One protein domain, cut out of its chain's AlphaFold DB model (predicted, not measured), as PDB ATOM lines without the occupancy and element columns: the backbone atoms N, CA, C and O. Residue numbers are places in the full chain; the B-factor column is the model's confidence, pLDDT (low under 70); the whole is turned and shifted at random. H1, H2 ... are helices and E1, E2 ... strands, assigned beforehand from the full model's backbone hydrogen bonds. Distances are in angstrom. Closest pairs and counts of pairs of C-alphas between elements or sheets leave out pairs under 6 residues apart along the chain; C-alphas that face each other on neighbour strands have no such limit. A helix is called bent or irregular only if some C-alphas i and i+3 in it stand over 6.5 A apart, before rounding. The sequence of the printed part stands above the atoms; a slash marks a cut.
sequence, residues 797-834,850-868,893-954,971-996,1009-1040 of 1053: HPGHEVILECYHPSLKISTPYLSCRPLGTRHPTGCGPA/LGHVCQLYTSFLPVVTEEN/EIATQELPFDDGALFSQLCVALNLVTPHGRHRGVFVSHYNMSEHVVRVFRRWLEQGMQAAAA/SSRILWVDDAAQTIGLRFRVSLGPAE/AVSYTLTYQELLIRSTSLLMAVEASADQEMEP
ATOM      1  N   HIS A 797      11.630 -12.986 -45.131       61.16
ATOM      2  CA  HIS A 797      10.358 -12.434 -44.654       61.16
ATOM      3  C   HIS A 797       9.825 -11.349 -45.612       61.16
ATOM      4  O   HIS A 797      10.432 -10.284 -45.709       61.16
ATOM      5  N   PRO A 798       8.690 -11.565 -46.305       55.81
ATOM      6  CA  PRO A 798       8.216 -10.660 -47.355       55.81
ATOM      7  C   PRO A 798       7.593  -9.353 -46.825       55.81
ATOM      8  O   PRO A 798       7.161  -8.524 -47.621       55.81
ATOM      9  N   GLY A 799       7.524  -9.174 -45.498       65.75
ATOM     10  CA  GLY A 799       6.866  -8.040 -44.840       65.75
ATOM     11  C   GLY A 799       7.792  -7.000 -44.201       65.75
ATOM     12  O   GLY A 799       7.308  -5.933 -43.848       65.75
ATOM     13  N   HIS A 800       9.097  -7.261 -44.060       76.00
ATOM     14  CA  HIS A 800      10.035  -6.310 -43.449       76.00
ATOM     15  C   HIS A 800      11.177  -5.976 -44.407       76.00
ATOM     16  O   HIS A 800      11.762  -6.861 -45.028       76.00
ATOM     17  N   GLU A 801      11.518  -4.695 -44.496       82.00
ATOM     18  CA  GLU A 801      12.625  -4.180 -45.291       82.00
ATOM     19  C   GLU A 801      13.714  -3.630 -44.361       82.00
ATOM     20  O   GLU A 801      13.437  -2.928 -43.386       82.00
ATOM     21  N   VAL A 802      14.972  -3.971 -44.650       86.50
ATOM     22  CA  VAL A 802      16.133  -3.445 -43.926       86.50
ATOM     23  C   VAL A 802      16.690  -2.257 -44.706       86.50
ATOM     24  O   VAL A 802      17.057  -2.390 -45.875       86.50
ATOM     25  N   ILE A 803      16.771  -1.102 -44.052       87.38
ATOM     26  CA  ILE A 803      17.297   0.141 -44.610       87.38
ATOM     27  C   ILE A 803      18.627   0.486 -43.938       87.38
ATOM     28  O   ILE A 803      18.725   0.545 -42.712       87.38
ATOM     29  N   LEU A 804      19.643   0.752 -44.758       87.50
ATOM     30  CA  LEU A 804      20.975   1.175 -44.339       87.50
ATOM     31  C   LEU A 804      21.221   2.630 -44.752       87.50
ATOM     32  O   LEU A 804      21.256   2.956 -45.937       87.50
ATOM     33  N   GLU A 805      21.465   3.498 -43.778       87.19
ATOM     34  CA  GLU A 805      21.982   4.849 -43.988       87.19
ATOM     35  C   GLU A 805      23.460   4.865 -43.616       87.19
ATOM     36  O   GLU A 805      23.833   4.596 -42.477       87.19
ATOM     37  N   CYS A 806      24.323   5.135 -44.587       85.12
ATOM     38  CA  CYS A 806      25.762   5.022 -44.405       85.12
ATOM     39  C   CYS A 806      26.436   6.170 -45.164       85.12
ATOM     40  O   CYS A 806      26.507   6.149 -46.391       85.12
ATOM     41  N   TYR A 807      26.847   7.213 -44.437       85.06
ATOM     42  CA  TYR A 807      27.273   8.494 -45.010       85.06
ATOM     43  C   TYR A 807      28.441   9.130 -44.241       85.06
ATOM     44  O   TYR A 807      28.596   8.953 -43.033       85.06
ATOM     45  N   HIS A 808      29.257   9.929 -44.933       83.50
ATOM     46  CA  HIS A 808      30.221  10.814 -44.271       83.50
ATOM     47  C   HIS A 808      29.473  11.974 -43.577       83.50
ATOM     48  O   HIS A 808      28.540  12.505 -44.186       83.50
ATOM     49  N   PRO A 809      29.859  12.427 -42.363       80.31
ATOM     50  CA  PRO A 809      29.128  13.460 -41.614       80.31
ATOM     51  C   PRO A 809      28.787  14.733 -42.409       80.31
ATOM     52  O   PRO A 809      27.714  15.303 -42.227       80.31
ATOM     53  N   SER A 810      29.657  15.157 -43.333       77.69
ATOM     54  CA  SER A 810      29.435  16.334 -44.192       77.69
ATOM     55  C   SER A 810      28.457  16.119 -45.359       77.69
ATOM     56  O   SER A 810      28.068  17.085 -46.007       77.69
ATOM     57  N   LEU A 811      28.043  14.876 -45.632       74.19
ATOM     58  CA  LEU A 811      27.233  14.478 -46.793       74.19
ATOM     59  C   LEU A 811      25.862  13.889 -46.408       74.19
ATOM     60  O   LEU A 811      25.198  13.279 -47.248       74.19
ATOM     61  N   LYS A 812      25.404  14.070 -45.161       75.12
ATOM     62  CA  LYS A 812      24.130  13.502 -44.669       75.12
ATOM     63  C   LYS A 812      22.923  13.869 -45.543       75.12
ATOM     64  O   LYS A 812      22.098  13.018 -45.835       75.12
ATOM     65  N   ILE A 813      22.827  15.129 -45.974       69.56
ATOM     66  CA  ILE A 813      21.673  15.636 -46.743       69.56
ATOM     67  C   ILE A 813      21.678  15.109 -48.189       69.56
ATOM     68  O   ILE A 813      20.620  14.967 -48.800       69.56
ATOM     69  N   SER A 814      22.857  14.817 -48.743       67.81
ATOM     70  CA  SER A 814      23.026  14.395 -50.137       67.81
ATOM     71  C   SER A 814      23.044  12.877 -50.332       67.81
ATOM     72  O   SER A 814      22.835  12.411 -51.450       67.81
ATOM     73  N   THR A 815      23.312  12.101 -49.277       72.00
ATOM     74  CA  THR A 815      23.465  10.641 -49.376       72.00
ATOM     75  C   THR A 815      22.107   9.952 -49.190       72.00
ATOM     76  O   THR A 815      21.478  10.143 -48.151       72.00
ATOM     77  N   PRO A 816      21.612   9.170 -50.168       72.56
ATOM     78  CA  PRO A 816      20.353   8.444 -50.026       72.56
ATOM     79  C   PRO A 816      20.506   7.231 -49.102       72.56
ATOM     80  O   PRO A 816      21.586   6.648 -48.997       72.56
ATOM     81  N   TYR A 817      19.400   6.795 -48.502       80.00
ATOM     82  CA  TYR A 817      19.344   5.504 -47.823       80.00
ATOM     83  C   TYR A 817      19.402   4.343 -48.834       80.00
ATOM     84  O   TYR A 817      18.982   4.473 -49.992       80.00
ATOM     85  N   LEU A 818      19.921   3.202 -48.390       84.44
ATOM     86  CA  LEU A 818      20.096   1.982 -49.175       84.44
ATOM     87  C   LEU A 818      19.099   0.919 -48.710       84.44
ATOM     88  O   LEU A 818      18.971   0.672 -47.513       84.44
ATOM     89  N   SER A 819      18.419   0.268 -49.651       83.94
ATOM     90  CA  SER A 819      17.584  -0.904 -49.360       83.94
ATOM     91  C   SER A 819      18.452  -2.155 -49.391       83.94
ATOM     92  O   SER A 819      19.294  -2.312 -50.276       83.94
ATOM     93  N   CYS A 820      18.286  -3.039 -48.414       86.12
ATOM     94  CA  CYS A 820      19.130  -4.214 -48.247       86.12
ATOM     95  C   CYS A 820      18.384  -5.479 -48.694       86.12
ATOM     96  O   CYS A 820      17.457  -5.933 -48.024       86.12
ATOM     97  N   ARG A 821      18.806  -6.081 -49.813       82.44
ATOM     98  CA  ARG A 821      18.238  -7.345 -50.309       82.44
ATOM     99  C   ARG A 821      18.837  -8.542 -49.571       82.44
ATOM    100  O   ARG A 821      20.056  -8.598 -49.446       82.44
ATOM    101  N   PRO A 822      18.045  -9.516 -49.111       81.12
ATOM    102  CA  PRO A 822      18.583 -10.666 -48.395       81.12
ATOM    103  C   PRO A 822      19.372 -11.602 -49.319       81.12
ATOM    104  O   PRO A 822      18.948 -11.893 -50.436       81.12
ATOM    105  N   LEU A 823      20.508 -12.095 -48.826       74.75
ATOM    106  CA  LEU A 823      21.380 -13.060 -49.509       74.75
ATOM    107  C   LEU A 823      21.359 -14.445 -48.842       74.75
ATOM    108  O   LEU A 823      21.637 -15.443 -49.499       74.75
ATOM    109  N   GLY A 824      21.029 -14.513 -47.546       74.56
ATOM    110  CA  GLY A 824      20.915 -15.760 -46.778       74.56
ATOM    111  C   GLY A 824      21.502 -15.666 -45.365       74.56
ATOM    112  O   GLY A 824      21.982 -14.616 -44.944       74.56
ATOM    113  N   THR A 825      21.464 -16.766 -44.610       77.62
ATOM    114  CA  THR A 825      22.060 -16.888 -43.262       77.62
ATOM    115  C   THR A 825      23.258 -17.836 -43.285       77.62
ATOM    116  O   THR A 825      23.193 -18.890 -43.912       77.62
ATOM    117  N   ARG A 826      24.369 -17.476 -42.627       73.50
ATOM    118  CA  ARG A 826      25.623 -18.253 -42.649       73.50
ATOM    119  C   ARG A 826      26.451 -18.133 -41.365       73.50
ATOM    120  O   ARG A 826      26.278 -17.198 -40.584       73.50
ATOM    121  N   HIS A 827      27.351 -19.099 -41.151       71.56
ATOM    122  CA  HIS A 827      28.284 -19.140 -40.016       71.56
ATOM    123  C   HIS A 827      29.664 -18.546 -40.395       71.56
ATOM    124  O   HIS A 827      30.123 -18.774 -41.517       71.56
ATOM    125  N   PRO A 828      30.376 -17.838 -39.492       60.50
ATOM    126  CA  PRO A 828      31.629 -17.144 -39.821       60.50
ATOM    127  C   PRO A 828      32.784 -18.021 -40.316       60.50
ATOM    128  O   PRO A 828      33.577 -17.590 -41.149       60.50
ATOM    129  N   THR A 829      32.885 -19.259 -39.830       56.19
ATOM    130  CA  THR A 829      34.008 -20.169 -40.122       56.19
ATOM    131  C   THR A 829      33.873 -20.952 -41.433       56.19
ATOM    132  O   THR A 829      34.669 -21.852 -41.678       56.19
ATOM    133  N   GLY A 830      32.874 -20.661 -42.276       51.44
ATOM    134  CA  GLY A 830      32.648 -21.375 -43.544       51.44
ATOM    135  C   GLY A 830      32.069 -22.792 -43.402       51.44
ATOM    136  O   GLY A 830      31.564 -23.336 -44.374       51.44
ATOM    137  N   CYS A 831      32.056 -23.370 -42.196       42.66
ATOM    138  CA  CYS A 831      31.320 -24.599 -41.891       42.66
ATOM    139  C   CYS A 831      29.888 -24.264 -41.460       42.66
ATOM    140  O   CYS A 831      29.587 -24.149 -40.272       42.66
ATOM    141  N   GLY A 832      29.004 -24.085 -42.433       41.50
ATOM    142  CA  GLY A 832      27.559 -24.040 -42.232       41.50
ATOM    143  C   GLY A 832      26.871 -24.557 -43.491       41.50
ATOM    144  O   GLY A 832      27.438 -24.391 -44.571       41.50
ATOM    145  N   PRO A 833      25.699 -25.205 -43.381       37.78
ATOM    146  CA  PRO A 833      25.056 -25.844 -44.519       37.78
ATOM    147  C   PRO A 833      24.697 -24.760 -45.532       37.78
ATOM    148  O   PRO A 833      23.817 -23.932 -45.294       37.78
ATOM    149  N   ALA A 834      25.420 -24.727 -46.648       37.03
ATOM    150  CA  ALA A 834      25.007 -23.952 -47.800       37.03
ATOM    151  C   ALA A 834      23.626 -24.466 -48.221       37.03
ATOM    152  O   ALA A 834      23.402 -25.676 -48.265       37.03
ATOM    153  N   LEU A 850      23.026 -24.396 -28.768       72.50
ATOM    154  CA  LEU A 850      22.588 -23.002 -28.614       72.50
ATOM    155  C   LEU A 850      23.734 -22.007 -28.895       72.50
ATOM    156  O   LEU A 850      23.500 -20.941 -29.456       72.50
ATOM    157  N   GLY A 851      24.982 -22.397 -28.603       71.19
ATOM    158  CA  GLY A 851      26.180 -21.630 -28.956       71.19
ATOM    159  C   GLY A 851      26.382 -21.459 -30.466       71.19
ATOM    160  O   GLY A 851      26.740 -20.367 -30.896       71.19
ATOM    161  N   HIS A 852      26.083 -22.484 -31.271       72.75
ATOM    162  CA  HIS A 852      26.147 -22.411 -32.735       72.75
ATOM    163  C   HIS A 852      25.090 -21.446 -33.295       72.75
ATOM    164  O   HIS A 852      25.377 -20.622 -34.158       72.75
ATOM    165  N   VAL A 853      23.867 -21.496 -32.759       72.44
ATOM    166  CA  VAL A 853      22.749 -20.641 -33.191       72.44
ATOM    167  C   VAL A 853      23.012 -19.157 -32.890       72.44
ATOM    168  O   VAL A 853      22.671 -18.288 -33.692       72.44
ATOM    169  N   CYS A 854      23.664 -18.848 -31.765       74.81
ATOM    170  CA  CYS A 854      24.018 -17.475 -31.395       74.81
ATOM    171  C   CYS A 854      25.114 -16.842 -32.273       74.81
ATOM    172  O   CYS A 854      25.273 -15.622 -32.230       74.81
ATOM    173  N   GLN A 855      25.852 -17.639 -33.053       78.06
ATOM    174  CA  GLN A 855      26.967 -17.190 -33.897       78.06
ATOM    175  C   GLN A 855      26.582 -17.004 -35.377       78.06
ATOM    176  O   GLN A 855      27.440 -16.681 -36.195       78.06
ATOM    177  N   LEU A 856      25.303 -17.177 -35.734       81.81
ATOM    178  CA  LEU A 856      24.809 -17.003 -37.103       81.81
ATOM    179  C   LEU A 856      24.663 -15.523 -37.495       81.81
ATOM    180  O   LEU A 856      24.195 -14.694 -36.705       81.81
ATOM    181  N   TYR A 857      25.019 -15.217 -38.744       85.06
ATOM    182  CA  TYR A 857      24.834 -13.908 -39.373       85.06
ATOM    183  C   TYR A 857      23.914 -14.019 -40.590       85.06
ATOM    184  O   TYR A 857      24.053 -14.925 -41.411       85.06
ATOM    185  N   THR A 858      22.996 -13.066 -40.722       87.00
ATOM    186  CA  THR A 858      22.182 -12.849 -41.917       87.00
ATOM    187  C   THR A 858      22.885 -11.828 -42.802       87.00
ATOM    188  O   THR A 858      23.270 -10.754 -42.339       87.00
ATOM    189  N   SER A 859      23.068 -12.187 -44.066       86.12
ATOM    190  CA  SER A 859      23.747 -11.396 -45.080       86.12
ATOM    191  C   SER A 859      22.743 -10.669 -45.971       86.12
ATOM    192  O   SER A 859      21.732 -11.250 -46.382       86.12
ATOM    193  N   PHE A 860      23.037  -9.408 -46.280       86.56
ATOM    194  CA  PHE A 860      22.253  -8.556 -47.161       86.56
ATOM    195  C   PHE A 860      23.134  -7.808 -48.166       86.56
ATOM    196  O   PHE A 860      24.270  -7.449 -47.863       86.56
ATOM    197  N   LEU A 861      22.592  -7.535 -49.351       86.19
ATOM    198  CA  LEU A 861      23.200  -6.712 -50.389       86.19
ATOM    199  C   LEU A 861      22.586  -5.301 -50.349       86.19
ATOM    200  O   LEU A 861      21.397  -5.166 -50.650       86.19
ATOM    201  N   PRO A 862      23.356  -4.254 -50.002       87.12
ATOM    202  CA  PRO A 862      22.878  -2.874 -50.044       87.12
ATOM    203  C   PRO A 862      22.752  -2.363 -51.483       87.12
ATOM    204  O   PRO A 862      23.709  -2.395 -52.257       87.12
ATOM    205  N   VAL A 863      21.574  -1.852 -51.831       83.38
ATOM    206  CA  VAL A 863      21.220  -1.425 -53.184       83.38
ATOM    207  C   VAL A 863      20.503  -0.075 -53.175       83.38
ATOM    208  O   VAL A 863      19.740   0.255 -52.264       83.38
ATOM    209  N   VAL A 864      20.718   0.713 -54.230       79.38
ATOM    210  CA  VAL A 864      19.979   1.959 -54.466       79.38
ATOM    211  C   VAL A 864      18.633   1.676 -55.146       79.38
ATOM    212  O   VAL A 864      18.587   1.215 -56.286       79.38
ATOM    213  N   THR A 865      17.529   2.023 -54.481       69.44
ATOM    214  CA  THR A 865      16.165   1.874 -55.017       69.44
ATOM    215  C   THR A 865      15.835   2.908 -56.104       69.44
ATOM    216  O   THR A 865      16.362   4.024 -56.130       69.44
ATOM    217  N   GLU A 866      14.909   2.565 -57.009       63.28
ATOM    218  CA  GLU A 866      14.476   3.440 -58.115       63.28
ATOM    219  C   GLU A 866      13.869   4.776 -57.628       63.28
ATOM    220  O   GLU A 866      14.022   5.814 -58.272       63.28
ATOM    221  N   GLU A 867      13.219   4.784 -56.464       62.28
ATOM    222  CA  GLU A 867      12.619   5.987 -55.872       62.28
ATOM    223  C   GLU A 867      13.682   7.038 -55.511       62.28
ATOM    224  O   GLU A 867      13.544   8.221 -55.847       62.28
ATOM    225  N   ASN A 868      14.810   6.584 -54.957       62.59
ATOM    226  CA  ASN A 868      15.976   7.419 -54.677       62.59
ATOM    227  C   ASN A 868      16.723   7.845 -55.958       62.59
ATOM    228  O   ASN A 868      17.463   8.830 -55.926       62.59
ATOM    229  N   GLU A 893      21.438  -1.050 -59.109       65.06
ATOM    230  CA  GLU A 893      22.794  -0.483 -59.144       65.06
ATOM    231  C   GLU A 893      23.454  -0.652 -57.772       65.06
ATOM    232  O   GLU A 893      22.864  -0.300 -56.745       65.06
ATOM    233  N   ILE A 894      24.672  -1.198 -57.764       69.00
ATOM    234  CA  ILE A 894      25.465  -1.390 -56.547       69.00
ATOM    235  C   ILE A 894      25.843  -0.014 -55.991       69.00
ATOM    236  O   ILE A 894      26.364   0.836 -56.712       69.00
ATOM    237  N   ALA A 895      25.577   0.211 -54.706       76.44
ATOM    238  CA  ALA A 895      25.869   1.481 -54.061       76.44
ATOM    239  C   ALA A 895      27.387   1.723 -53.934       76.44
ATOM    240  O   ALA A 895      28.164   0.798 -53.672       76.44
ATOM    241  N   THR A 896      27.808   2.983 -54.048       78.94
ATOM    242  CA  THR A 896      29.186   3.430 -53.788       78.94
ATOM    243  C   THR A 896      29.187   4.650 -52.872       78.94
ATOM    244  O   THR A 896      28.367   5.547 -53.052       78.94
ATOM    245  N   GLN A 897      30.129   4.711 -51.933       81.81
ATOM    246  CA  GLN A 897      30.346   5.830 -51.021       81.81
ATOM    247  C   GLN A 897      31.766   6.375 -51.200       81.81
ATOM    248  O   GLN A 897      32.735   5.630 -51.089       81.81
ATOM    249  N   GLU A 898      31.904   7.676 -51.445       79.38
ATOM    250  CA  GLU A 898      33.210   8.342 -51.445       79.38
ATOM    251  C   GLU A 898      33.592   8.761 -50.020       79.38
ATOM    252  O   GLU A 898      32.753   9.262 -49.260       79.38
ATOM    253  N   LEU A 899      34.861   8.553 -49.667       81.94
ATOM    254  CA  LEU A 899      35.445   8.909 -48.380       81.94
ATOM    255  C   LEU A 899      36.686   9.792 -48.615       81.94
ATOM    256  O   LEU A 899      37.755   9.268 -48.949       81.94
ATOM    257  N   PRO A 900      36.556  11.124 -48.490       79.88
ATOM    258  CA  PRO A 900      37.683  12.032 -48.651       79.88
ATOM    259  C   PRO A 900      38.598  12.008 -47.417       79.88
ATOM    260  O   PRO A 900      38.121  11.917 -46.281       79.88
ATOM    261  N   PHE A 901      39.908  12.111 -47.651       80.69
ATOM    262  CA  PHE A 901      40.926  12.380 -46.638       80.69
ATOM    263  C   PHE A 901      41.628  13.693 -46.975       80.69
ATOM    264  O   PHE A 901      42.170  13.841 -48.072       80.69
ATOM    265  N   ASP A 902      41.623  14.613 -46.016       76.88
ATOM    266  CA  ASP A 902      42.391  15.853 -46.089       76.88
ATOM    267  C   ASP A 902      43.892  15.578 -45.893       76.88
ATOM    268  O   ASP A 902      44.297  14.487 -45.473       76.88
ATOM    269  N   ASP A 903      44.719  16.572 -46.205       71.12
ATOM    270  CA  ASP A 903      46.179  16.476 -46.101       71.12
ATOM    271  C   ASP A 903      46.609  16.106 -44.668       71.12
ATOM    272  O   ASP A 903      46.144  16.703 -43.692       71.12
ATOM    273  N   GLY A 904      47.430  15.062 -44.521       68.38
ATOM    274  CA  GLY A 904      47.868  14.550 -43.213       68.38
ATOM    275  C   GLY A 904      46.799  13.843 -42.353       68.38
ATOM    276  O   GLY A 904      47.088  13.447 -41.218       68.38
ATOM    277  N   ALA A 905      45.570  13.634 -42.844       76.94
ATOM    278  CA  ALA A 905      44.524  12.937 -42.089       76.94
ATOM    279  C   ALA A 905      44.763  11.411 -42.029       76.94
ATOM    280  O   ALA A 905      44.764  10.711 -43.044       76.94
ATOM    281  N   LEU A 906      44.902  10.860 -40.814       81.44
ATOM    282  CA  LEU A 906      45.129   9.420 -40.586       81.44
ATOM    283  C   LEU A 906      43.843   8.571 -40.608       81.44
ATOM    284  O   LEU A 906      43.904   7.350 -40.788       81.44
ATOM    285  N   PHE A 907      42.677   9.183 -40.388       85.25
ATOM    286  CA  PHE A 907      41.373   8.516 -40.392       85.25
ATOM    287  C   PHE A 907      40.264   9.472 -40.844       85.25
ATOM    288  O   PHE A 907      40.354  10.677 -40.626       85.25
ATOM    289  N   SER A 908      39.202   8.915 -41.421       87.06
ATOM    290  CA  SER A 908      37.949   9.609 -41.739       87.06
ATOM    291  C   SER A 908      36.789   8.971 -40.957       87.06
ATOM    292  O   SER A 908      36.985   7.981 -40.243       87.06
ATOM    293  N   GLN A 909      35.593   9.555 -41.009       87.06
ATOM    294  CA  GLN A 909      34.432   9.109 -40.229       87.06
ATOM    295  C   GLN A 909      33.271   8.685 -41.123       87.06
ATOM    296  O   GLN A 909      33.005   9.294 -42.157       87.06
ATOM    297  N   LEU A 910      32.544   7.663 -40.682       87.44
ATOM    298  CA  LEU A 910      31.384   7.126 -41.374       87.44
ATOM    299  C   LEU A 910      30.244   6.937 -40.369       87.44
ATOM    300  O   LEU A 910      30.369   6.174 -39.413       87.44
ATOM    301  N   CYS A 911      29.149   7.669 -40.553       87.25
ATOM    302  CA  CYS A 911      27.922   7.486 -39.788       87.25
ATOM    303  C   CYS A 911      27.139   6.323 -40.394       87.25
ATOM    304  O   CYS A 911      26.849   6.349 -41.588       87.25
ATOM    305  N   VAL A 912      26.799   5.331 -39.574       87.81
ATOM    306  CA  VAL A 912      26.034   4.149 -39.971       87.81
ATOM    307  C   VAL A 912      24.786   4.065 -39.102       87.81
ATOM    308  O   VAL A 912      24.899   3.921 -37.885       87.81
ATOM    309  N   ALA A 913      23.612   4.131 -39.721       87.56
ATOM    310  CA  ALA A 913      22.327   3.880 -39.085       87.56
ATOM    311  C   ALA A 913      21.598   2.749 -39.820       87.56
ATOM    312  O   ALA A 913      21.496   2.745 -41.048       87.56
ATOM    313  N   LEU A 914      21.114   1.768 -39.062       88.62
ATOM    314  CA  LEU A 914      20.406   0.603 -39.582       88.62
ATOM    315  C   LEU A 914      18.986   0.592 -39.025       88.62
ATOM    316  O   LEU A 914      18.793   0.508 -37.811       88.62
ATOM    317  N   ASN A 915      18.002   0.635 -39.916       87.44
ATOM    318  CA  ASN A 915      16.590   0.671 -39.567       87.44
ATOM    319  C   ASN A 915      15.866  -0.532 -40.178       87.44
ATOM    320  O   ASN A 915      16.084  -0.879 -41.339       87.44
ATOM    321  N   LEU A 916      14.993  -1.159 -39.397       86.25
ATOM    322  CA  LEU A 916      14.040  -2.156 -39.866       86.25
ATOM    323  C   LEU A 916      12.680  -1.475 -40.022       86.25
ATOM    324  O   LEU A 916      12.203  -0.833 -39.084       86.25
ATOM    325  N   VAL A 917      12.067  -1.596 -41.194       82.69
ATOM    326  CA  VAL A 917      10.786  -0.952 -41.496       82.69
ATOM    327  C   VAL A 917       9.799  -1.935 -42.118       82.69
ATOM    328  O   VAL A 917      10.177  -2.790 -42.916       82.69
ATOM    329  N   THR A 918       8.517  -1.800 -41.786       77.75
ATOM    330  CA  THR A 918       7.427  -2.524 -42.464       77.75
ATOM    331  C   THR A 918       6.773  -1.583 -43.484       77.75
ATOM    332  O   THR A 918       6.163  -0.597 -43.068       77.75
ATOM    333  N   PRO A 919       6.875  -1.808 -44.807       68.94
ATOM    334  CA  PRO A 919       6.259  -0.933 -45.808       68.94
ATOM    335  C   PRO A 919       4.722  -1.020 -45.812       68.94
ATOM    336  O   PRO A 919       4.136  -2.096 -45.700       68.94
ATOM    337  N   HIS A 920       4.044   0.119 -45.993       62.69
ATOM    338  CA  HIS A 920       2.585   0.202 -46.090       62.69
ATOM    339  C   HIS A 920       2.103  -0.081 -47.522       62.69
ATOM    340  O   HIS A 920       1.812   0.833 -48.299       62.69
ATOM    341  N   GLY A 921       2.010  -1.369 -47.866       64.25
ATOM    342  CA  GLY A 921       1.369  -1.865 -49.087       64.25
ATOM    343  C   GLY A 921       1.631  -1.015 -50.339       64.25
ATOM    344  O   GLY A 921       2.758  -0.891 -50.815       64.25
ATOM    345  N   ARG A 922       0.562  -0.435 -50.902       46.03
ATOM    346  CA  ARG A 922       0.543   0.219 -52.224       46.03
ATOM    347  C   ARG A 922       1.368   1.517 -52.318       46.03
ATOM    348  O   ARG A 922       1.633   1.964 -53.435       46.03
ATOM    349  N   HIS A 923       1.768   2.121 -51.196       52.25
ATOM    350  CA  HIS A 923       2.507   3.387 -51.157       52.25
ATOM    351  C   HIS A 923       3.977   3.160 -50.782       52.25
ATOM    352  O   HIS A 923       4.320   2.998 -49.613       52.25
ATOM    353  N   ARG A 924       4.864   3.184 -51.787       53.50
ATOM    354  CA  ARG A 924       6.321   3.174 -51.567       53.50
ATOM    355  C   ARG A 924       6.737   4.458 -50.827       53.50
ATOM    356  O   ARG A 924       6.252   5.535 -51.175       53.50
ATOM    357  N   GLY A 925       7.540   4.319 -49.767       57.19
ATOM    358  CA  GLY A 925       7.999   5.423 -48.909       57.19
ATOM    359  C   GLY A 925       7.164   5.705 -47.647       57.19
ATOM    360  O   GLY A 925       7.522   6.602 -46.885       57.19
ATOM    361  N   VAL A 926       6.078   4.958 -47.398       63.31
ATOM    362  CA  VAL A 926       5.304   5.013 -46.142       63.31
ATOM    363  C   VAL A 926       5.515   3.712 -45.375       63.31
ATOM    364  O   VAL A 926       5.336   2.632 -45.938       63.31
ATOM    365  N   PHE A 927       5.874   3.808 -44.095       70.06
ATOM    366  CA  PHE A 927       6.166   2.654 -43.244       70.06
ATOM    367  C   PHE A 927       5.157   2.559 -42.091       70.06
ATOM    368  O   PHE A 927       4.829   3.567 -41.470       70.06
ATOM    369  N   VAL A 928       4.658   1.348 -41.831       69.62
ATOM    370  CA  VAL A 928       3.725   0.998 -40.741       69.62
ATOM    371  C   VAL A 928       4.453   0.899 -39.399       69.62
ATOM    372  O   VAL A 928       3.888   1.205 -38.350       69.62
ATOM    373  N   SER A 929       5.721   0.500 -39.437       76.12
ATOM    374  CA  SER A 929       6.606   0.432 -38.278       76.12
ATOM    375  C   SER A 929       8.012   0.879 -38.666       76.12
ATOM    376  O   SER A 929       8.430   0.767 -39.824       76.12
ATOM    377  N   HIS A 930       8.728   1.414 -37.682       80.94
ATOM    378  CA  HIS A 930      10.123   1.804 -37.808       80.94
ATOM    379  C   HIS A 930      10.855   1.454 -36.515       80.94
ATOM    380  O   HIS A 930      10.607   2.065 -35.474       80.94
ATOM    381  N   TYR A 931      11.805   0.529 -36.606       81.88
ATOM    382  CA  TYR A 931      12.660   0.120 -35.501       81.88
ATOM    383  C   TYR A 931      14.128   0.409 -35.831       81.88
ATOM    384  O   TYR A 931      14.700  -0.180 -36.749       81.88
ATOM    385  N   ASN A 932      14.758   1.308 -35.071       83.75
ATOM    386  CA  ASN A 932      16.191   1.576 -35.203       83.75
ATOM    387  C   ASN A 932      16.981   0.453 -34.515       83.75
ATOM    388  O   ASN A 932      16.860   0.249 -33.307       83.75
ATOM    389  N   MET A 933      17.764  -0.295 -35.293       81.69
ATOM    390  CA  MET A 933      18.570  -1.408 -34.793       81.69
ATOM    391  C   MET A 933      19.904  -0.942 -34.208       81.69
ATOM    392  O   MET A 933      20.376  -1.519 -33.228       81.69
ATOM    393  N   SER A 934      20.530   0.054 -34.834       82.94
ATOM    394  CA  SER A 934      21.807   0.618 -34.396       82.94
ATOM    395  C   SER A 934      22.089   1.954 -35.077       82.94
ATOM    396  O   SER A 934      21.860   2.078 -36.281       82.94
ATOM    397  N   GLU A 935      22.724   2.880 -34.364       85.25
ATOM    398  CA  GLU A 935      23.278   4.118 -34.914       85.25
ATOM    399  C   GLU A 935      24.667   4.363 -34.308       85.25
ATOM    400  O   GLU A 935      24.813   4.479 -33.090       85.25
ATOM    401  N   HIS A 936      25.704   4.405 -35.147       84.19
ATOM    402  CA  HIS A 936      27.095   4.538 -34.711       84.19
ATOM    403  C   HIS A 936      27.918   5.411 -35.665       84.19
ATOM    404  O   HIS A 936      27.619   5.537 -36.852       84.19
ATOM    405  N   VAL A 937      29.008   5.981 -35.147       85.75
ATOM    406  CA  VAL A 937      30.030   6.675 -35.942       85.75
ATOM    407  C   VAL A 937      31.300   5.834 -35.934       85.75
ATOM    408  O   VAL A 937      31.944   5.678 -34.896       85.75
ATOM    409  N   VAL A 938      31.664   5.298 -37.093       87.31
ATOM    410  CA  VAL A 938      32.827   4.428 -37.281       87.31
ATOM    411  C   VAL A 938      34.002   5.251 -37.801       87.31
ATOM    412  O   VAL A 938      33.861   6.031 -38.745       87.31
ATOM    413  N   ARG A 939      35.183   5.087 -37.196       87.56
ATOM    414  CA  ARG A 939      36.430   5.695 -37.685       87.56
ATOM    415  C   ARG A 939      37.111   4.742 -38.658       87.56
ATOM    416  O   ARG A 939      37.469   3.630 -38.283       87.56
ATOM    417  N   VAL A 940      37.317   5.191 -39.890       86.50
ATOM    418  CA  VAL A 940      37.963   4.411 -40.948       86.50
ATOM    419  C   VAL A 940      39.385   4.928 -41.131       86.50
ATOM    420  O   VAL A 940      39.594   6.055 -41.577       86.50
ATOM    421  N   PHE A 941      40.373   4.118 -40.755       87.75
ATOM    422  CA  PHE A 941      41.786   4.489 -40.839       87.75
ATOM    423  C   PHE A 941      42.325   4.344 -42.263       87.75
ATOM    424  O   PHE A 941      42.066   3.347 -42.937       87.75
ATOM    425  N   ARG A 942      43.161   5.298 -42.680       83.50
ATOM    426  CA  ARG A 942      43.802   5.322 -44.002       83.50
ATOM    427  C   ARG A 942      44.579   4.031 -44.296       83.50
ATOM    428  O   ARG A 942      44.383   3.420 -45.340       83.50
ATOM    429  N   ARG A 943      45.341   3.529 -43.316       84.25
ATOM    430  CA  ARG A 943      46.081   2.254 -43.415       84.25
ATOM    431  C   ARG A 943      45.185   1.038 -43.677       84.25
ATOM    432  O   ARG A 943      45.605   0.117 -44.368       84.25
ATOM    433  N   TRP A 944      43.964   1.015 -43.136       85.12
ATOM    434  CA  TRP A 944      43.013  -0.083 -43.365       85.12
ATOM    435  C   TRP A 944      42.490  -0.067 -44.809       85.12
ATOM    436  O   TRP A 944      42.378  -1.116 -45.440       85.12
ATOM    437  N   LEU A 945      42.249   1.127 -45.368       83.31
ATOM    438  CA  LEU A 945      41.842   1.306 -46.767       83.31
ATOM    439  C   LEU A 945      42.957   0.931 -47.749       83.31
ATOM    440  O   LEU A 945      42.692   0.245 -48.733       83.31
ATOM    441  N   GLU A 946      44.200   1.315 -47.454       80.12
ATOM    442  CA  GLU A 946      45.378   0.948 -48.252       80.12
ATOM    443  C   GLU A 946      45.596  -0.570 -48.270       80.12
ATOM    444  O   GLU A 946      45.793  -1.155 -49.336       80.12
ATOM    445  N   GLN A 947      45.469  -1.231 -47.113       79.69
ATOM    446  CA  GLN A 947      45.504  -2.694 -47.012       79.69
ATOM    447  C   GLN A 947      44.353  -3.351 -47.786       79.69
ATOM    448  O   GLN A 947      44.569  -4.344 -48.481       79.69
ATOM    449  N   GLY A 948      43.141  -2.792 -47.708       74.50
ATOM    450  CA  GLY A 948      41.979  -3.262 -48.465       74.50
ATOM    451  C   GLY A 948      42.156  -3.135 -49.981       74.50
ATOM    452  O   GLY A 948      41.790  -4.046 -50.723       74.50
ATOM    453  N   MET A 949      42.777  -2.048 -50.441       78.12
ATOM    454  CA  MET A 949      43.090  -1.803 -51.851       78.12
ATOM    455  C   MET A 949      44.197  -2.741 -52.362       78.12
ATOM    456  O   MET A 949      44.045  -3.344 -53.423       78.12
ATOM    457  N   GLN A 950      45.276  -2.932 -51.594       71.81
ATOM    458  CA  GLN A 950      46.348  -3.884 -51.924       71.81
ATOM    459  C   GLN A 950      45.833  -5.329 -51.962       71.81
ATOM    460  O   GLN A 950      46.194  -6.095 -52.854       71.81
ATOM    461  N   ALA A 951      44.939  -5.695 -51.040       65.38
ATOM    462  CA  ALA A 951      44.293  -7.003 -51.025       65.38
ATOM    463  C   ALA A 951      43.335  -7.215 -52.211       65.38
ATOM    464  O   ALA A 951      43.209  -8.343 -52.684       65.38
ATOM    465  N   ALA A 952      42.676  -6.157 -52.696       62.44
ATOM    466  CA  ALA A 952      41.864  -6.200 -53.913       62.44
ATOM    467  C   ALA A 952      42.726  -6.304 -55.187       62.44
ATOM    468  O   ALA A 952      42.311  -6.953 -56.141       62.44
ATOM    469  N   ALA A 953      43.926  -5.711 -55.192       59.56
ATOM    470  CA  ALA A 953      44.882  -5.801 -56.298       59.56
ATOM    471  C   ALA A 953      45.609  -7.161 -56.364       59.56
ATOM    472  O   ALA A 953      45.897  -7.648 -57.452       59.56
ATOM    473  N   ALA A 954      45.871  -7.805 -55.220       57.16
ATOM    474  CA  ALA A 954      46.549  -9.106 -55.144       57.16
ATOM    475  C   ALA A 954      45.682 -10.310 -55.578       57.16
ATOM    476  O   ALA A 954      46.220 -11.394 -55.782       57.16
ATOM    477  N   SER A 971      37.961 -12.143 -40.916       56.22
ATOM    478  CA  SER A 971      37.633 -10.987 -40.058       56.22
ATOM    479  C   SER A 971      38.426  -9.718 -40.386       56.22
ATOM    480  O   SER A 971      37.994  -8.626 -40.033       56.22
ATOM    481  N   SER A 972      39.560  -9.837 -41.083       58.16
ATOM    482  CA  SER A 972      40.432  -8.716 -41.449       58.16
ATOM    483  C   SER A 972      39.861  -7.795 -42.535       58.16
ATOM    484  O   SER A 972      40.444  -6.746 -42.797       58.16
ATOM    485  N   ARG A 973      38.732  -8.157 -43.166       67.12
ATOM    486  CA  ARG A 973      38.122  -7.411 -44.288       67.12
ATOM    487  C   ARG A 973      36.722  -6.855 -44.001       67.12
ATOM    488  O   ARG A 973      36.094  -6.305 -44.902       67.12
ATOM    489  N   ILE A 974      36.222  -7.013 -42.776       79.44
ATOM    490  CA  ILE A 974      34.895  -6.539 -42.363       79.44
ATOM    491  C   ILE A 974      35.085  -5.312 -41.478       79.44
ATOM    492  O   ILE A 974      35.809  -5.364 -40.486       79.44
ATOM    493  N   LEU A 975      34.425  -4.213 -41.835       86.06
ATOM    494  CA  LEU A 975      34.313  -3.045 -40.978       86.06
ATOM    495  C   LEU A 975      33.199  -3.306 -39.962       86.06
ATOM    496  O   LEU A 975      32.014  -3.208 -40.290       86.06
ATOM    497  N   TRP A 976      33.574  -3.678 -38.742       86.88
ATOM    498  CA  TRP A 976      32.622  -3.851 -37.649       86.88
ATOM    499  C   TRP A 976      32.159  -2.489 -37.140       86.88
ATOM    500  O   TRP A 976      32.968  -1.631 -36.797       86.88
ATOM    501  N   VAL A 977      30.841  -2.295 -37.115       84.38
ATOM    502  CA  VAL A 977      30.217  -1.048 -36.648       84.38
ATOM    503  C   VAL A 977      30.287  -0.952 -35.119       84.38
ATOM    504  O   VAL A 977      30.490   0.128 -34.569       84.38
ATOM    505  N   ASP A 978      30.182  -2.101 -34.451       79.12
ATOM    506  CA  ASP A 978      30.390  -2.277 -33.015       79.12
ATOM    507  C   ASP A 978      31.540  -3.271 -32.796       79.12
ATOM    508  O   ASP A 978      31.377  -4.479 -32.993       79.12
ATOM    509  N   ASP A 979      32.707  -2.755 -32.409       69.88
ATOM    510  CA  ASP A 979      33.932  -3.544 -32.231       69.88
ATOM    511  C   ASP A 979      33.847  -4.489 -31.014       69.88
ATOM    512  O   ASP A 979      34.475  -5.547 -30.990       69.88
ATOM    513  N   ALA A 980      33.014  -4.160 -30.015       72.81
ATOM    514  CA  ALA A 980      32.868  -4.951 -28.794       72.81
ATOM    515  C   ALA A 980      31.863  -6.103 -28.954       72.81
ATOM    516  O   ALA A 980      32.119  -7.210 -28.477       72.81
ATOM    517  N   ALA A 981      30.718  -5.867 -29.609       73.12
ATOM    518  CA  ALA A 981      29.671  -6.883 -29.750       73.12
ATOM    519  C   ALA A 981      29.677  -7.615 -31.103       73.12
ATOM    520  O   ALA A 981      29.079  -8.696 -31.195       73.12
ATOM    521  N   GLN A 982      30.328  -7.055 -32.134       84.69
ATOM    522  CA  GLN A 982      30.380  -7.569 -33.513       84.69
ATOM    523  C   GLN A 982      28.998  -7.962 -34.055       84.69
ATOM    524  O   GLN A 982      28.810  -9.017 -34.656       84.69
ATOM    525  N   THR A 983      27.976  -7.156 -33.781       83.62
ATOM    526  CA  THR A 983      26.590  -7.436 -34.184       83.62
ATOM    527  C   THR A 983      26.328  -7.080 -35.640       83.62
ATOM    528  O   THR A 983      25.563  -7.782 -36.297       83.62
ATOM    529  N   ILE A 984      26.967  -6.017 -36.138       88.31
ATOM    530  CA  ILE A 984      26.780  -5.485 -37.489       88.31
ATOM    531  C   ILE A 984      28.144  -5.250 -38.136       88.31
ATOM    532  O   ILE A 984      29.013  -4.596 -37.554       88.31
ATOM    533  N   GLY A 985      28.320  -5.779 -39.344       87.94
ATOM    534  CA  GLY A 985      29.544  -5.656 -40.127       87.94
ATOM    535  C   GLY A 985      29.255  -5.227 -41.560       87.94
ATOM    536  O   GLY A 985      28.297  -5.695 -42.172       87.94
ATOM    537  N   LEU A 986      30.093  -4.351 -42.103       87.38
ATOM    538  CA  LEU A 986      30.021  -3.892 -43.488       87.38
ATOM    539  C   LEU A 986      31.264  -4.334 -44.252       87.38
ATOM    540  O   LEU A 986      32.391  -4.186 -43.780       87.38
ATOM    541  N   ARG A 987      31.063  -4.854 -45.460       86.19
ATOM    542  CA  ARG A 987      32.141  -5.241 -46.366       86.19
ATOM    543  C   ARG A 987      32.134  -4.346 -47.595       86.19
ATOM    544  O   ARG A 987      31.119  -4.217 -48.282       86.19
ATOM    545  N   PHE A 988      33.301  -3.785 -47.890       84.12
ATOM    546  CA  PHE A 988      33.506  -2.864 -49.000       84.12
ATOM    547  C   PHE A 988      34.574  -3.376 -49.961       84.12
ATOM    548  O   PHE A 988      35.570  -3.964 -49.540       84.12
ATOM    549  N   ARG A 989      34.411  -3.065 -51.249       82.69
ATOM    550  CA  ARG A 989      35.517  -3.036 -52.211       82.69
ATOM    551  C   ARG A 989      36.071  -1.618 -52.252       82.69
ATOM    552  O   ARG A 989      35.331  -0.683 -52.553       82.69
ATOM    553  N   VAL A 990      37.352  -1.465 -51.936       82.75
ATOM    554  CA  VAL A 990      38.030  -0.164 -51.903       82.75
ATOM    555  C   VAL A 990      38.719   0.080 -53.241       82.75
ATOM    556  O   VAL A 990      39.443  -0.782 -53.737       82.75
ATOM    557  N   SER A 991      38.493   1.254 -53.820       82.69
ATOM    558  CA  SER A 991      39.163   1.735 -55.031       82.69
ATOM    559  C   SER A 991      39.597   3.185 -54.843       82.69
ATOM    560  O   SER A 991      39.062   3.888 -53.984       82.69
ATOM    561  N   LEU A 992      40.589   3.630 -55.613       80.44
ATOM    562  CA  LEU A 992      41.004   5.030 -55.599       80.44
ATOM    563  C   LEU A 992      39.927   5.881 -56.290       80.44
ATOM    564  O   LEU A 992      39.459   5.522 -57.371       80.44
ATOM    565  N   GLY A 993      39.528   6.985 -55.664       67.75
ATOM    566  CA  GLY A 993      38.562   7.924 -56.231       67.75
ATOM    567  C   GLY A 993      39.125   8.710 -57.428       67.75
ATOM    568  O   GLY A 993      40.332   8.687 -57.679       67.75
ATOM    569  N   PRO A 994      38.266   9.418 -58.184       64.44
ATOM    570  CA  PRO A 994      38.665  10.143 -59.390       64.44
ATOM    571  C   PRO A 994      39.727  11.224 -59.106       64.44
ATOM    572  O   PRO A 994      39.604  12.005 -58.162       64.44
ATOM    573  N   ALA A 995      40.756  11.291 -59.960       55.09
ATOM    574  CA  ALA A 995      41.936  12.153 -59.797       55.09
ATOM    575  C   ALA A 995      41.643  13.669 -59.847       55.09
ATOM    576  O   ALA A 995      42.472  14.470 -59.425       55.09
ATOM    577  N   GLU A 996      40.454  14.078 -60.305       54.31
ATOM    578  CA  GLU A 996      40.033  15.484 -60.439       54.31
ATOM    579  C   GLU A 996      39.935  16.255 -59.107       54.31
ATOM    580  O   GLU A 996      39.802  17.477 -59.118       54.31
ATOM    581  N   ALA A1009      46.382  14.424 -49.808       71.00
ATOM    582  CA  ALA A1009      44.923  14.342 -49.816       71.00
ATOM    583  C   ALA A1009      44.449  13.335 -50.884       71.00
ATOM    584  O   ALA A1009      44.728  13.481 -52.077       71.00
ATOM    585  N   VAL A1010      43.739  12.292 -50.449       77.38
ATOM    586  CA  VAL A1010      43.279  11.177 -51.292       77.38
ATOM    587  C   VAL A1010      41.811  10.899 -50.986       77.38
ATOM    588  O   VAL A1010      41.397  10.863 -49.831       77.38
ATOM    589  N   SER A1011      41.009  10.674 -52.024       81.50
ATOM    590  CA  SER A1011      39.638  10.179 -51.874       81.50
ATOM    591  C   SER A1011      39.595   8.692 -52.198       81.50
ATOM    592  O   SER A1011      40.119   8.273 -53.232       81.50
ATOM    593  N   TYR A1012      38.966   7.897 -51.337       85.00
ATOM    594  CA  TYR A1012      38.710   6.477 -51.582       85.00
ATOM    595  C   TYR A1012      37.237   6.262 -51.931       85.00
ATOM    596  O   TYR A1012      36.350   6.775 -51.251       85.00
ATOM    597  N   THR A1013      36.962   5.458 -52.955       84.31
ATOM    598  CA  THR A1013      35.606   5.036 -53.316       84.31
ATOM    599  C   THR A1013      35.349   3.632 -52.772       84.31
ATOM    600  O   THR A1013      36.004   2.662 -53.165       84.31
ATOM    601  N   LEU A1014      34.384   3.530 -51.858       85.69
ATOM    602  CA  LEU A1014      33.928   2.305 -51.207       85.69
ATOM    603  C   LEU A1014      32.696   1.763 -51.937       85.69
ATOM    604  O   LEU A1014      31.636   2.378 -51.904       85.69
ATOM    605  N   THR A1015      32.802   0.606 -52.578       84.69
ATOM    606  CA  THR A1015      31.647  -0.081 -53.183       84.69
ATOM    607  C   THR A1015      31.081  -1.085 -52.184       84.69
ATOM    608  O   THR A1015      31.835  -1.925 -51.686       84.69
ATOM    609  N   TYR A1016      29.785  -1.015 -51.871       85.88
ATOM    610  CA  TYR A1016      29.153  -1.944 -50.926       85.88
ATOM    611  C   TYR A1016      29.109  -3.350 -51.532       85.88
ATOM    612  O   TYR A1016      28.610  -3.533 -52.639       85.88
ATOM    613  N   GLN A1017      29.635  -4.344 -50.815       82.50
ATOM    614  CA  GLN A1017      29.538  -5.754 -51.209       82.50
ATOM    615  C   GLN A1017      28.524  -6.499 -50.351       82.50
ATOM    616  O   GLN A1017      27.734  -7.279 -50.866       82.50
ATOM    617  N   GLU A1018      28.559  -6.278 -49.036       85.56
ATOM    618  CA  GLU A1018      27.775  -7.081 -48.106       85.56
ATOM    619  C   GLU A1018      27.543  -6.347 -46.782       85.56
ATOM    620  O   GLU A1018      28.457  -5.730 -46.229       85.56
ATOM    621  N   LEU A1019      26.325  -6.458 -46.261       88.50
ATOM    622  CA  LEU A1019      25.929  -6.083 -44.911       88.50
ATOM    623  C   LEU A1019      25.646  -7.361 -44.117       88.50
ATOM    624  O   LEU A1019      24.817  -8.179 -44.508       88.50
ATOM    625  N   LEU A1020      26.316  -7.517 -42.983       87.88
ATOM    626  CA  LEU A1020      26.159  -8.643 -42.071       87.88
ATOM    627  C   LEU A1020      25.465  -8.169 -40.805       87.88
ATOM    628  O   LEU A1020      25.928  -7.234 -40.157       87.88
ATOM    629  N   ILE A1021      24.391  -8.851 -40.423       88.56
ATOM    630  CA  ILE A1021      23.661  -8.594 -39.182       88.56
ATOM    631  C   ILE A1021      23.567  -9.904 -38.413       88.56
ATOM    632  O   ILE A1021      23.163 -10.925 -38.969       88.56
ATOM    633  N   ARG A1022      23.909  -9.905 -37.124       88.06
ATOM    634  CA  ARG A1022      23.738 -11.087 -36.274       88.06
ATOM    635  C   ARG A1022      22.266 -11.506 -36.268       88.06
ATOM    636  O   ARG A1022      21.394 -10.717 -35.901       88.06
ATOM    637  N   SER A1023      21.984 -12.756 -36.637       86.19
ATOM    638  CA  SER A1023      20.611 -13.218 -36.883       86.19
ATOM    639  C   SER A1023      19.729 -13.122 -35.633       86.19
ATOM    640  O   SER A1023      18.546 -12.812 -35.735       86.19
ATOM    641  N   THR A1024      20.296 -13.318 -34.437       83.44
ATOM    642  CA  THR A1024      19.571 -13.167 -33.163       83.44
ATOM    643  C   THR A1024      19.185 -11.719 -32.869       83.44
ATOM    644  O   THR A1024      18.084 -11.476 -32.383       83.44
ATOM    645  N   SER A1025      20.047 -10.755 -33.204       84.69
ATOM    646  CA  SER A1025      19.748  -9.323 -33.086       84.69
ATOM    647  C   SER A1025      18.678  -8.892 -34.087       84.69
ATOM    648  O   SER A1025      17.792  -8.118 -33.737       84.69
ATOM    649  N   LEU A1026      18.714  -9.439 -35.304       85.44
ATOM    650  CA  LEU A1026      17.687  -9.198 -36.314       85.44
ATOM    651  C   LEU A1026      16.331  -9.796 -35.911       85.44
ATOM    652  O   LEU A1026      15.319  -9.120 -36.038       85.44
ATOM    653  N   LEU A1027      16.299 -11.012 -35.350       83.06
ATOM    654  CA  LEU A1027      15.062 -11.620 -34.837       83.06
ATOM    655  C   LEU A1027      14.445 -10.790 -33.711       83.06
ATOM    656  O   LEU A1027      13.242 -10.562 -33.701       83.06
ATOM    657  N   MET A1028      15.278 -10.317 -32.780       80.94
ATOM    658  CA  MET A1028      14.840  -9.408 -31.719       80.94
ATOM    659  C   MET A1028      14.253  -8.113 -32.278       80.94
ATOM    660  O   MET A1028      13.274  -7.621 -31.727       80.94
ATOM    661  N   ALA A1029      14.853  -7.561 -33.335       80.25
ATOM    662  CA  ALA A1029      14.376  -6.345 -33.983       80.25
ATOM    663  C   ALA A1029      13.049  -6.570 -34.720       80.25
ATOM    664  O   ALA A1029      12.159  -5.739 -34.607       80.25
ATOM    665  N   VAL A1030      12.884  -7.705 -35.407       80.94
ATOM    666  CA  VAL A1030      11.619  -8.096 -36.052       80.94
ATOM    667  C   VAL A1030      10.508  -8.261 -35.015       80.94
ATOM    668  O   VAL A1030       9.441  -7.673 -35.162       80.94
ATOM    669  N   GLU A1031      10.768  -8.995 -33.927       78.31
ATOM    670  CA  GLU A1031       9.794  -9.170 -32.842       78.31
ATOM    671  C   GLU A1031       9.448  -7.828 -32.166       78.31
ATOM    672  O   GLU A1031       8.280  -7.551 -31.922       78.31
ATOM    673  N   ALA A1032      10.434  -6.958 -31.919       75.75
ATOM    674  CA  ALA A1032      10.202  -5.635 -31.330       75.75
ATOM    675  C   ALA A1032       9.524  -4.643 -32.293       75.75
ATOM    676  O   ALA A1032       8.824  -3.737 -31.848       75.75
ATOM    677  N   SER A1033       9.729  -4.798 -33.603       71.44
ATOM    678  CA  SER A1033       9.075  -3.992 -34.635       71.44
ATOM    679  C   SER A1033       7.593  -4.331 -34.757       71.44
ATOM    680  O   SER A1033       6.806  -3.423 -35.012       71.44
ATOM    681  N   ALA A1034       7.211  -5.597 -34.559       67.06
ATOM    682  CA  ALA A1034       5.809  -6.017 -34.520       67.06
ATOM    683  C   ALA A1034       5.053  -5.365 -33.346       67.06
ATOM    684  O   ALA A1034       3.908  -4.955 -33.503       67.06
ATOM    685  N   ASP A1035       5.715  -5.172 -32.197       64.25
ATOM    686  CA  ASP A1035       5.151  -4.438 -31.052       64.25
ATOM    687  C   ASP A1035       4.983  -2.922 -31.324       64.25
ATOM    688  O   ASP A1035       4.265  -2.237 -30.593       64.25
ATOM    689  N   GLN A1036       5.657  -2.380 -32.348       64.50
ATOM    690  CA  GLN A1036       5.637  -0.960 -32.732       64.50
ATOM    691  C   GLN A1036       4.776  -0.663 -33.972       64.50
ATOM    692  O   GLN A1036       4.756   0.483 -34.431       64.50
ATOM    693  N   GLU A1037       4.072  -1.653 -34.530       61.03
ATOM    694  CA  GLU A1037       3.171  -1.437 -35.666       61.03
ATOM    695  C   GLU A1037       2.011  -0.508 -35.277       61.03
ATOM    696  O   GLU A1037       1.231  -0.793 -34.369       61.03
ATOM    697  N   MET A1038       1.900   0.634 -35.964       52.91
ATOM    698  CA  MET A1038       0.788   1.566 -35.774       52.91
ATOM    699  C   MET A1038      -0.360   1.236 -36.731       52.91
ATOM    700  O   MET A1038      -0.146   1.077 -37.933       52.91
ATOM    701  N   GLU A1039      -1.598   1.183 -36.224       45.59
ATOM    702  CA  GLU A1039      -2.772   1.026 -37.090       45.59
ATOM    703  C   GLU A1039      -2.923   2.244 -38.027       45.59
ATOM    704  O   GLU A1039      -2.784   3.390 -37.583       45.59
ATOM    705  N   PRO A1040      -3.235   2.038 -39.320       42.50
ATOM    706  CA  PRO A1040      -3.437   3.135 -40.255       42.50
ATOM    707  C   PRO A1040      -4.681   3.938 -39.858       42.50
ATOM    708  O   PRO A1040      -5.817   3.532 -40.102       42.50
TER     709      PRO A1040
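Overview. This is residues 797 to 834, 850 to 868, 893 to 954, 971 to 996 and 1009 to 1040 of the 1053 residues of the protein "Sulfate permease" of Beauveria bassiana (strain ARSEF 2860) (UniProt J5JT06). One strongly twisted sheet of eight strands curls round into an irregular, only partly closed barrel, with H2 over E7 and E8 at one end and H3 over E5 towards the opposite end, on the same face of the sheet. The wall runs from E6 through E5, E1, E2 and E3 to E8, where it forks to E4 and E7; E4 comes back near E5, while E6 and E7 stay only just apart. The printed part has 177 residues, with eight named strands and three named helices in the order E1 E2 H1 E3 E4 E5 E6 H2 E7 E8 H3. The sheet is branched, its neighbour pairs are antiparallel, and the class is mixed, helices and strands. The whole is compact, with a radius of gyration of the C-alphas of 17.1 A and spans of 52 by 40 by 27 A.

Arrangement. E1, residues 801 to 807, and E2, residues 818 to 826, form an antiparallel hairpin, with N 804 and O 818 at 2.8 A, within hydrogen-bond range. E2 bends by 57 degrees at residue 823. H1, residues 850 to 853, is not on the sheet. E3, residues 857 to 864, is antiparallel to E2, with N 821 and O 861 at 2.9 A. E4, residues 896 to 901, is an edge strand. E5, residues 907 to 919, lies on the other side of E1 from E2, antiparallel to E1, with N 805 and O 913 at 2.8 A. The closest C-alphas of E4 and E5, those of Phe 901 and Ser 908, are 6.4 A apart. E6, residues 927 to 941, forms an antiparallel hairpin with E5, at 167 degrees between directions, with N 910 and O 938 at 2.9 A; it bends by 54 degrees at residue 931. H2, residues 942 to 953, is on the sheet at a height of 8.3 A. E7, residues 984 to 992, is an edge strand, and H2 runs across it at 74 degrees on the local plane; the closest C-alphas of the two, those of Met 949 and Val 990, are 5.3 A apart. E8, residues 1010 to 1022, has three neighbours: E3 and E4 on one side and E7 on the other. Within hydrogen-bond range are N 860 and O 1019 at 2.8 A for E3, N 899 and O 1012 at 2.8 A for E4, and N 987 and O 1018 at 2.9 A for E7. H2 lies over E7 and only just over E8, with 3 C-alphas on E8. H3, residues 1023 to 1034, is on the same face as H2, at a height of 7.4 A, over E5 and slantwise to it at 48 degrees on the local plane. The closest C-alphas of H3 and E6, those of Tyr 931 and Ser 1033, are 5.5 A apart. In H2 and H3 every O i to N i+4 pair is within hydrogen-bond range; H1 is too short for such a pair.

Along the chain. E1 begins at C-alpha 801, (12.625, -4.180, -45.291), and is 19.4 A long. E2 measures 22.0 A and E3 22.4 A. E5 covers 36.8 A and E6 35.7 A, ending at C-alpha 941, (41.786, 4.489, -40.839). E7 is 25.3 A and E8 33.2 A; H2 and H3 are 16.6 A each. H3 ends at C-alpha 1034, (5.809, -6.017, -34.520).

Size, cuts and confidence. The two C-alphas farthest apart, those of Ala 954 and Pro 1040, are 53.6 A apart. Four cuts leave out residues 835 to 849, 869 to 892, 955 to 970 and 997 to 1008, with C-alpha gaps of 19.4, 11.4, 17.6 and 11.8 A. Of the links that are printed whole, none is long. The mean pLDDT of the printed part is 75.7, and 47 residues are under 70, among them residues 828 to 834, 919 to 926 and 1034 to 1040.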